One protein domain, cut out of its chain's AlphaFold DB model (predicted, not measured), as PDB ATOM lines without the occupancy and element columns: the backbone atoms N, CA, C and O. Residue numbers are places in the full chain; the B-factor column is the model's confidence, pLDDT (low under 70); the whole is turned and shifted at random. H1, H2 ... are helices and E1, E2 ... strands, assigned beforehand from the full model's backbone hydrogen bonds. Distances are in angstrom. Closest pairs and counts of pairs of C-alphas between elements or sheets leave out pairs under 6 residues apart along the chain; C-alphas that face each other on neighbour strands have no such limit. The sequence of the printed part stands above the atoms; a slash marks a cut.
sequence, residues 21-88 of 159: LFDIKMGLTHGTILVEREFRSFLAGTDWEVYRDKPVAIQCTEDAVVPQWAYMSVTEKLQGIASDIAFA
ATOM      1  N   LEU A  21      35.943  -0.212 -14.571       98.44
ATOM      2  CA  LEU A  21      35.426  -0.103 -15.926       98.44
ATOM      3  C   LEU A  21      33.949  -0.534 -16.017       98.44
ATOM      4  O   LEU A  21      33.610  -1.675 -15.702       98.44
ATOM      5  N   PHE A  22      33.091   0.339 -16.548       98.44
ATOM      6  CA  PHE A  22      31.861  -0.056 -17.232       98.44
ATOM      7  C   PHE A  22      32.085  -0.027 -18.746       98.44
ATOM      8  O   PHE A  22      32.171   1.038 -19.362       98.44
ATOM      9  N   ASP A  23      32.165  -1.204 -19.359       97.81
ATOM     10  CA  ASP A  23      32.392  -1.327 -20.795       97.81
ATOM     11  C   ASP A  23      31.072  -1.478 -21.565       97.81
ATOM     12  O   ASP A  23      30.357  -2.475 -21.416       97.81
ATOM     13  N   ILE A  24      30.764  -0.512 -22.436       97.38
ATOM     14  CA  ILE A  24      29.588  -0.543 -23.321       97.38
ATOM     15  C   ILE A  24      29.576  -1.801 -24.189       97.38
ATOM     16  O   ILE A  24      28.495  -2.291 -24.527       97.38
ATOM     17  N   LYS A  25      30.752  -2.366 -24.497       96.56
ATOM     18  CA  LYS A  25      30.902  -3.621 -25.237       96.56
ATOM     19  C   LYS A  25      30.004  -4.739 -24.706       96.56
ATOM     20  O   LYS A  25      29.472  -5.513 -25.498       96.56
ATOM     21  N   MET A  26      29.795  -4.812 -23.389       95.06
ATOM     22  CA  MET A  26      28.953  -5.839 -22.761       95.06
ATOM     23  C   MET A  26      27.489  -5.787 -23.225       95.06
ATOM     24  O   MET A  26      26.807  -6.808 -23.213       95.06
ATOM     25  N   GLY A  27      27.015  -4.613 -23.649       95.31
ATOM     26  CA  GLY A  27      25.669  -4.403 -24.175       95.31
ATOM     27  C   GLY A  27      25.566  -4.457 -25.704       95.31
ATOM     28  O   GLY A  27      24.490  -4.177 -26.236       95.31
ATOM     29  N   LEU A  28      26.649  -4.770 -26.426       96.19
ATOM     30  CA  LEU A  28      26.636  -4.869 -27.888       96.19
ATOM     31  C   LEU A  28      26.141  -6.239 -28.364       96.19
ATOM     32  O   LEU A  28      26.530  -7.295 -27.867       96.19
ATOM     33  N   THR A  29      25.338  -6.231 -29.421       89.81
ATOM     34  CA  THR A  29      24.858  -7.426 -30.114       89.81
ATOM     35  C   THR A  29      25.932  -7.928 -31.082       89.81
ATOM     36  O   THR A  29      26.505  -7.151 -31.848       89.81
ATOM     37  N   HIS A  30      26.230  -9.233 -31.040       85.44
ATOM     38  CA  HIS A  30      27.371  -9.846 -31.748       85.44
ATOM     39  C   HIS A  30      28.707  -9.124 -31.488       85.44
ATOM     40  O   HIS A  30      29.584  -9.101 -32.348       85.44
ATOM     41  N   GLY A  31      28.826  -8.473 -30.327       80.19
ATOM     42  CA  GLY A  31      30.009  -7.728 -29.916       80.19
ATOM     43  C   GLY A  31      30.304  -6.458 -30.713       80.19
ATOM     44  O   GLY A  31      31.247  -5.785 -30.353       80.19
ATOM     45  N   THR A  32      29.540  -6.099 -31.749       87.50
ATOM     46  CA  THR A  32      29.942  -5.041 -32.704       87.50
ATOM     47  C   THR A  32      28.874  -3.979 -32.959       87.50
ATOM     48  O   THR A  32      29.196  -2.890 -33.428       87.50
ATOM     49  N   ILE A  33      27.601  -4.262 -32.663       92.88
ATOM     50  CA  ILE A  33      26.486  -3.369 -33.003       92.88
ATOM     51  C   ILE A  33      25.619  -3.119 -31.776       92.88
ATOM     52  O   ILE A  33      25.152  -4.054 -31.130       92.88
ATOM     53  N   LEU A  34      25.328  -1.851 -31.498       96.06
ATOM     54  CA  LEU A  34      24.337  -1.484 -30.497       96.06
ATOM     55  C   LEU A  34      22.939  -1.530 -31.123       96.06
ATOM     56  O   LEU A  34      22.628  -0.745 -32.017       96.06
ATOM     57  N   VAL A  35      22.081  -2.428 -30.633       96.12
ATOM     58  CA  VAL A  35      20.657  -2.465 -31.000       96.12
ATOM     59  C   VAL A  35      19.845  -1.964 -29.809       96.12
ATOM     60  O   VAL A  35      19.987  -2.471 -28.701       96.12
ATOM     61  N   GLU A  36      19.037  -0.917 -30.010       96.50
ATOM     62  CA  GLU A  36      18.452  -0.144 -28.904       96.50
ATOM     63  C   GLU A  36      17.629  -0.996 -27.931       96.50
ATOM     64  O   GLU A  36      17.780  -0.863 -26.716       96.50
ATOM     65  N   ARG A  37      16.761  -1.871 -28.446       96.81
ATOM     66  CA  ARG A  37      15.885  -2.705 -27.611       96.81
ATOM     67  C   ARG A  37      16.704  -3.633 -26.710       96.81
ATOM     68  O   ARG A  37      16.419  -3.752 -25.522       96.81
ATOM     69  N   GLU A  38      17.724  -4.259 -27.273       96.75
ATOM     70  CA  GLU A  38      18.631  -5.193 -26.620       96.75
ATOM     71  C   GLU A  38      19.491  -4.458 -25.588       96.75
ATOM     72  O   GLU A  38      19.574  -4.898 -24.444       96.75
ATOM     73  N   PHE A  39      20.030  -3.288 -25.939       97.75
ATOM     74  CA  PHE A  39      20.819  -2.467 -25.022       97.75
ATOM     75  C   PHE A  39      19.988  -1.978 -23.830       97.75
ATOM     76  O   PHE A  39      20.429  -2.063 -22.689       97.75
ATOM     77  N   ARG A  40      18.742  -1.536 -24.055       97.38
ATOM     78  CA  ARG A  40      17.828  -1.163 -22.959       97.38
ATOM     79  C   ARG A  40      17.518  -2.347 -22.046       97.38
ATOM     80  O   ARG A  40      17.464  -2.173 -20.832       97.38
ATOM     81  N   SER A  41      17.337  -3.536 -22.620       97.88
ATOM     82  CA  SER A  41      17.132  -4.761 -21.846       97.88
ATOM     83  C   SER A  41      18.373  -5.135 -21.035       97.88
ATOM     84  O   SER A  41      18.232  -5.540 -19.885       97.88
ATOM     85  N   PHE A  42      19.570  -4.972 -21.605       97.75
ATOM     86  CA  PHE A  42      20.839  -5.151 -20.902       97.75
ATOM     87  C   PHE A  42      20.933  -4.201 -19.703       97.75
ATOM     88  O   PHE A  42      21.054  -4.673 -18.579       97.75
ATOM     89  N   LEU A  43      20.747  -2.890 -19.907       98.00
ATOM     90  CA  LEU A  43      20.800  -1.902 -18.820       98.00
ATOM     91  C   LEU A  43      19.784  -2.176 -17.698       98.00
ATOM     92  O   LEU A  43      20.078  -1.921 -16.530       98.00
ATOM     93  N   ALA A  44      18.592  -2.674 -18.038       97.94
ATOM     94  CA  ALA A  44      17.562  -3.028 -17.063       97.94
ATOM     95  C   ALA A  44      17.902  -4.291 -16.252       97.94
ATOM     96  O   ALA A  44      17.412  -4.438 -15.135       97.94
ATOM     97  N   GLY A  45      18.705  -5.198 -16.815       97.81
ATOM     98  CA  GLY A  45      19.164  -6.422 -16.155       97.81
ATOM     99  C   GLY A  45      20.507  -6.291 -15.433       97.81
ATOM    100  O   GLY A  45      20.883  -7.206 -14.705       97.81
ATOM    101  N   THR A  46      21.234  -5.190 -15.632       98.12
ATOM    102  CA  THR A  46      22.511  -4.926 -14.961       98.12
ATOM    103  C   THR A  46      22.304  -4.686 -13.466       98.12
ATOM    104  O   THR A  46      21.489  -3.852 -13.071       98.12
ATOM    105  N   ASP A  47      23.087  -5.375 -12.633       97.69
ATOM    106  CA  ASP A  47      23.211  -5.046 -11.214       97.69
ATOM    107  C   ASP A  47      24.112  -3.815 -11.050       97.69
ATOM    108  O   ASP A  47      25.329  -3.890 -11.219       97.69
ATOM    109  N   TRP A  48      23.504  -2.667 -10.759       98.19
ATOM    110  CA  TRP A  48      24.214  -1.395 -10.617       98.19
ATOM    111  C   TRP A  48      24.865  -1.222  -9.242       98.19
ATOM    112  O   TRP A  48      25.794  -0.427  -9.102       98.19
ATOM    113  N   GLU A  49      24.438  -1.986  -8.234       97.75
ATOM    114  CA  GLU A  49      24.941  -1.861  -6.862       97.75
ATOM    115  C   GLU A  49      26.417  -2.249  -6.738       97.75
ATOM    116  O   GLU A  49      27.119  -1.762  -5.854       97.75
ATOM    117  N   VAL A  50      26.936  -3.055  -7.669       97.25
ATOM    118  CA  VAL A  50      28.364  -3.415  -7.719       97.25
ATOM    119  C   VAL A  50      29.287  -2.200  -7.910       97.25
ATOM    120  O   VAL A  50      30.481  -2.284  -7.590       97.25
ATOM    121  N   TYR A  51      28.739  -1.083  -8.405       98.06
ATOM    122  CA  TYR A  51      29.427   0.187  -8.645       98.06
ATOM    123  C   TYR A  51      29.274   1.201  -7.501       98.06
ATOM    124  O   TYR A  51      29.778   2.317  -7.608       98.06
ATOM    125  N   ARG A  52      28.588   0.834  -6.411       98.06
ATOM    126  CA  ARG A  52      28.344   1.720  -5.270       98.06
ATOM    127  C   ARG A  52      29.640   2.275  -4.683       98.06
ATOM    128  O   ARG A  52      30.557   1.509  -4.396       98.06
ATOM    129  N   ASP A  53      29.669   3.595  -4.498       97.06
ATOM    130  CA  ASP A  53      30.766   4.367  -3.898       97.06
ATOM    131  C   ASP A  53      32.130   4.180  -4.591       97.06
ATOM    132  O   ASP A  53      33.172   4.500  -4.021       97.06
ATOM    133  N   LYS A  54      32.131   3.687  -5.837       97.56
ATOM    134  CA  LYS A  54      33.338   3.514  -6.651       97.56
ATOM    135  C   LYS A  54      33.407   4.561  -7.758       97.56
ATOM    136  O   LYS A  54      32.358   4.933  -8.297       97.56
ATOM    137  N   PRO A  55      34.612   4.968  -8.178       98.12
ATOM    138  CA  PRO A  55      34.778   5.723  -9.407       98.12
ATOM    139  C   PRO A  55      34.558   4.806 -10.613       98.12
ATOM    140  O   PRO A  55      35.150   3.729 -10.689       98.12
ATOM    141  N   VAL A  56      33.708   5.210 -11.556       98.50
ATOM    142  CA  VAL A  56      33.366   4.402 -12.734       98.50
ATOM    143  C   VAL A  56      33.806   5.082 -14.023       98.50
ATOM    144  O   VAL A  56      33.290   6.133 -14.414       98.50
ATOM    145  N   ALA A  57      34.724   4.425 -14.722       98.56
ATOM    146  CA  ALA A  57      35.165   4.799 -16.054       98.56
ATOM    147  C   ALA A  57      34.259   4.118 -17.090       98.56
ATOM    148  O   ALA A  57      34.161   2.892 -17.127       98.56
ATOM    149  N   ILE A  58      33.574   4.902 -17.920       98.44
ATOM    150  CA  ILE A  58      32.728   4.403 -19.006       98.44
ATOM    151  C   ILE A  58      33.505   4.505 -20.317       98.44
ATOM    152  O   ILE A  58      33.937   5.589 -20.703       98.44
ATOM    153  N   GLN A  59      33.616   3.404 -21.049       97.19
ATOM    154  CA  GLN A  59      34.203   3.380 -22.393       97.19
ATOM    155  C   GLN A  59      33.608   2.235 -23.217       97.19
ATOM    156  O   GLN A  59      32.809   1.447 -22.718       97.19
ATOM    157  N   CYS A  60      33.977   2.157 -24.491       96.50
ATOM    158  CA  CYS A  60      33.758   0.982 -25.323       96.50
ATOM    159  C   CYS A  60      35.129   0.463 -25.747       96.50
ATOM    160  O   CYS A  60      35.828   1.160 -26.477       96.50
ATOM    161  N   THR A  61      35.528  -0.722 -25.281       96.06
ATOM    162  CA  THR A  61      36.839  -1.296 -25.655       96.06
ATOM    163  C   THR A  61      36.835  -1.968 -27.027       96.06
ATOM    164  O   THR A  61      37.883  -2.371 -27.525       96.06
ATOM    165  N   GLU A  62      35.660  -2.101 -27.645       94.75
ATOM    166  CA  GLU A  62      35.523  -2.583 -29.015       94.75
ATOM    167  C   GLU A  62      35.523  -1.430 -30.019       94.75
ATOM    168  O   GLU A  62      34.991  -0.352 -29.735       94.75
ATOM    169  N   ASP A  63      36.026  -1.699 -31.226       90.62
ATOM    170  CA  ASP A  63      35.903  -0.817 -32.390       90.62
ATOM    171  C   ASP A  63      34.468  -0.846 -32.953       90.62
ATOM    172  O   ASP A  63      34.175  -1.388 -34.021       90.62
ATOM    173  N   ALA A  64      33.535  -0.316 -32.163       91.94
ATOM    174  CA  ALA A  64      32.121  -0.217 -32.482       91.94
ATOM    175  C   ALA A  64      31.677   1.248 -32.510       91.94
ATOM    176  O   ALA A  64      32.032   2.058 -31.649       91.94
ATOM    177  N   VAL A  65      30.819   1.595 -33.472       90.69
ATOM    178  CA  VAL A  65      30.190   2.920 -33.512       90.69
ATOM    179  C   VAL A  65      29.087   2.971 -32.458       90.69
ATOM    180  O   VAL A  65      27.955   2.542 -32.689       90.69
ATOM    181  N   VAL A  66      29.422   3.500 -31.282       94.75
ATOM    182  CA  VAL A  66      28.478   3.659 -30.173       94.75
ATOM    183  C   VAL A  66      27.817   5.041 -30.235       94.75
ATOM    184  O   VAL A  66      28.512   6.059 -30.161       94.75
ATOM    185  N   PRO A  67      26.479   5.129 -30.327       95.56
ATOM    186  CA  PRO A  67      25.790   6.407 -30.268       95.56
ATOM    187  C   PRO A  67      25.913   7.042 -28.874       95.56
ATOM    188  O   PRO A  67      25.800   6.373 -27.849       95.56
ATOM    189  N   GLN A  68      26.079   8.365 -28.830       96.69
ATOM    190  CA  GLN A  68      26.350   9.127 -27.600       96.69
ATOM    191  C   GLN A  68      25.314   8.903 -26.483       96.69
ATOM    192  O   GLN A  68      25.666   8.874 -25.304       96.69
ATOM    193  N   TRP A  69      24.044   8.688 -26.842       97.69
ATOM    194  CA  TRP A  69      22.969   8.448 -25.876       97.69
ATOM    195  C   TRP A  69      23.182   7.179 -25.034       97.69
ATOM    196  O   TRP A  69      22.650   7.096 -23.926       97.69
ATOM    197  N   ALA A  70      23.958   6.201 -25.518       98.06
ATOM    198  CA  ALA A  70      24.256   4.978 -24.777       98.06
ATOM    199  C   ALA A  70      25.096   5.284 -23.531       98.06
ATOM    200  O   ALA A  70      24.726   4.880 -22.430       98.06
ATOM    201  N   TYR A  71      26.147   6.093 -23.689       98.06
ATOM    202  CA  TYR A  71      26.951   6.598 -22.573       98.06
ATOM    203  C   TYR A  71      26.091   7.401 -21.593       98.06
ATOM    204  O   TYR A  71      26.153   7.173 -20.392       98.06
ATOM    205  N   MET A  72      25.213   8.275 -22.102       98.38
ATOM    206  CA  MET A  72      24.290   9.043 -21.256       98.38
ATOM    207  C   MET A  72      23.340   8.143 -20.454       98.38
ATOM    208  O   MET A  72      23.053   8.440 -19.298       98.38
ATOM    209  N   SER A  73      22.867   7.042 -21.047       98.38
ATOM    210  CA  SER A  73      21.959   6.093 -20.387       98.38
ATOM    211  C   SER A  73      22.658   5.311 -19.274       98.38
ATOM    212  O   SER A  73      22.065   5.072 -18.229       98.38
ATOM    213  N   VAL A  74      23.925   4.941 -19.475       98.56
ATOM    214  CA  VAL A  74      24.752   4.318 -18.430       98.56
ATOM    215  C   VAL A  74      25.028   5.309 -17.303       98.56
ATOM    216  O   VAL A  74      24.833   4.977 -16.137       98.56
ATOM    217  N   THR A  75      25.414   6.542 -17.634       98.50
ATOM    218  CA  THR A  75      25.637   7.592 -16.634       98.50
ATOM    219  C   THR A  75      24.382   7.855 -15.807       98.50
ATOM    220  O   THR A  75      24.484   7.963 -14.591       98.50
ATOM    221  N   GLU A  76      23.199   7.923 -16.427       98.31
ATOM    222  CA  GLU A  76      21.930   8.101 -15.707       98.31
ATOM    223  C   GLU A  76      21.677   6.992 -14.682       98.31
ATOM    224  O   GLU A  76      21.210   7.284 -13.587       98.31
ATOM    225  N   LYS A  77      22.042   5.744 -14.992       98.44
ATOM    226  CA  LYS A  77      21.904   4.614 -14.065       98.44
ATOM    227  C   LYS A  77      22.913   4.645 -12.919       98.44
ATOM    228  O   LYS A  77      22.583   4.227 -11.817       98.44
ATOM    229  N   LEU A  78      24.123   5.136 -13.175       98.50
ATOM    230  CA  LEU A  78      25.194   5.234 -12.178       98.50
ATOM    231  C   LEU A  78      25.071   6.466 -11.271       98.50
ATOM    232  O   LEU A  78      25.649   6.480 -10.182       98.50
ATOM    233  N   GLN A  79      24.356   7.509 -11.701       97.81
ATOM    234  CA  GLN A  79      24.150   8.728 -10.916       97.81
ATOM    235  C   GLN A  79      23.480   8.412  -9.571       97.81
ATOM    236  O   GLN A  79      22.426   7.785  -9.512       97.81
ATOM    237  N   GLY A  80      24.098   8.865  -8.477       97.19
ATOM    238  CA  GLY A  80      23.650   8.569  -7.112       97.19
ATOM    239  C   GLY A  80      24.047   7.182  -6.585       97.19
ATOM    240  O   GLY A  80      23.677   6.847  -5.460       97.19
ATOM    241  N   ILE A  81      24.794   6.392  -7.365       98.25
ATOM    242  CA  ILE A  81      25.350   5.093  -6.961       98.25
ATOM    243  C   ILE A  81      26.880   5.157  -6.941       98.25
ATOM    244  O   ILE A  81      27.487   4.887  -5.907       98.25
ATOM    245  N   ALA A  82      27.496   5.520  -8.067       98.19
ATOM    246  CA  ALA A  82      28.943   5.691  -8.184       98.19
ATOM    247  C   ALA A  82      29.421   6.962  -7.462       98.19
ATOM    248  O   ALA A  82      28.674   7.941  -7.376       98.19
ATOM    249  N   SER A  83      30.673   6.971  -6.990       97.19
ATOM    250  CA  SER A  83      31.274   8.174  -6.391       97.19
ATOM    251  C   SER A  83      31.578   9.233  -7.452       97.19
ATOM    252  O   SER A  83      31.310  10.415  -7.257       97.19
ATOM    253  N   ASP A  84      32.088   8.779  -8.598       97.75
ATOM    254  CA  ASP A  84      32.498   9.589  -9.737       97.75
ATOM    255  C   ASP A  84      32.218   8.819 -11.026       97.75
ATOM    256  O   ASP A  84      32.249   7.587 -11.052       97.75
ATOM    257  N   ILE A  85      31.952   9.540 -12.114       98.25
ATOM    258  CA  ILE A  85      31.674   8.948 -13.422       98.25
ATOM    259  C   ILE A  85      32.410   9.761 -14.482       98.25
ATOM    260  O   ILE A  85      32.225  10.976 -14.565       98.25
ATOM    261  N   ALA A  86      33.205   9.099 -15.318       97.94
ATOM    262  CA  ALA A  86      33.914   9.746 -16.419       97.94
ATOM    263  C   ALA A  86      33.902   8.879 -17.679       97.94
ATOM    264  O   ALA A  86      33.885   7.656 -17.599       97.94
ATOM    265  N   PHE A  87      33.951   9.516 -18.850       97.56
ATOM    266  CA  PHE A  87      34.309   8.819 -20.085       97.56
ATOM    267  C   PHE A  87      35.835   8.770 -20.194       97.56
ATOM    268  O   PHE A  87      36.458   9.788 -20.509       97.56
ATOM    269  N   ALA A  88      36.431   7.625 -19.868       97.25
ATOM    270  CA  ALA A  88      37.878   7.433 -19.844       97.25
ATOM    271  C   ALA A  88      38.243   5.941 -19.769       97.25
ATOM    272  O   ALA A  88      37.391   5.087 -19.523       97.25
TER     273      ALA A  88
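Overview. This is residues 21 to 88 of the 159 residues of an uncharacterized protein of Muricauda sp (UniProt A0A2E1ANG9). A small three-stranded parallel sheet, E1, E2 and E3, forms a wall with H3 over one face and no named helix over the other. H2 runs beside H3, farther from the sheet, and the short H1 joins the end of E1 to H2's side. The printed part has 68 residues, in the order E1 H1 H2 E2 H3 E3, with strand order E1 E2 E3; its class is mixed, helices and strands. It is compact and rounded, with a radius of gyration of the C-alphas of 11.3 A and spans of 31 by 23 by 17 A.

Along the chain. Find C-alpha 21 at (35.426, -0.103, -15.926), where E1 begins, residues 21 to 23; H1 follows, residues 24 to 27. H2, residues 36 to 45, is 14.2 A long, and E2, residues 55 to 59, 13.2 A. H3, residues 68 to 78, runs 15.9 A from (26.350, 9.127, -27.600). E3, residues 84 to 87, ends at (34.309, 8.819, -20.085).

Arrangement. Look first at E1 and E2, parallel at 28 degrees, with N 22 and O 57 2.8 A apart, within hydrogen-bond range. E2 and E3 are parallel at 17 degrees; N 56 and O 84 are 2.8 A apart. E1, H1 H2, E2 and E2, H3, E3 are strand-helix-strand units, parallel neighbour strands with helices between, both with right-handed crossovers. H3 is on the sheet, height 9.4 A, over E2 and along the strands at 20 degrees on the local plane; its closest C-alphas to E2 are Tyr 71 and Ile 58, 7.1 A. H2 is close but not clearly touching H3, the closest C-alphas, Leu 43 and Val 74, being 7.4 A apart; they run the same way at a shallow tilt of 13 degrees. H1 and H2 touch, closest at C-alphas Gly 27 and Phe 39, 5.3 A. H2 and E3 are apart. In H2 and H3 every O i to N i+4 pair is within hydrogen-bond range; H1 is too short for one.

Size, cuts and confidence. The farthest C-alphas, His 30 and Asp 53, are 31.5 A apart. The printed part has no cut and no long link. Mean pLDDT of the printed part is 96.4, and no printed residue is under 70.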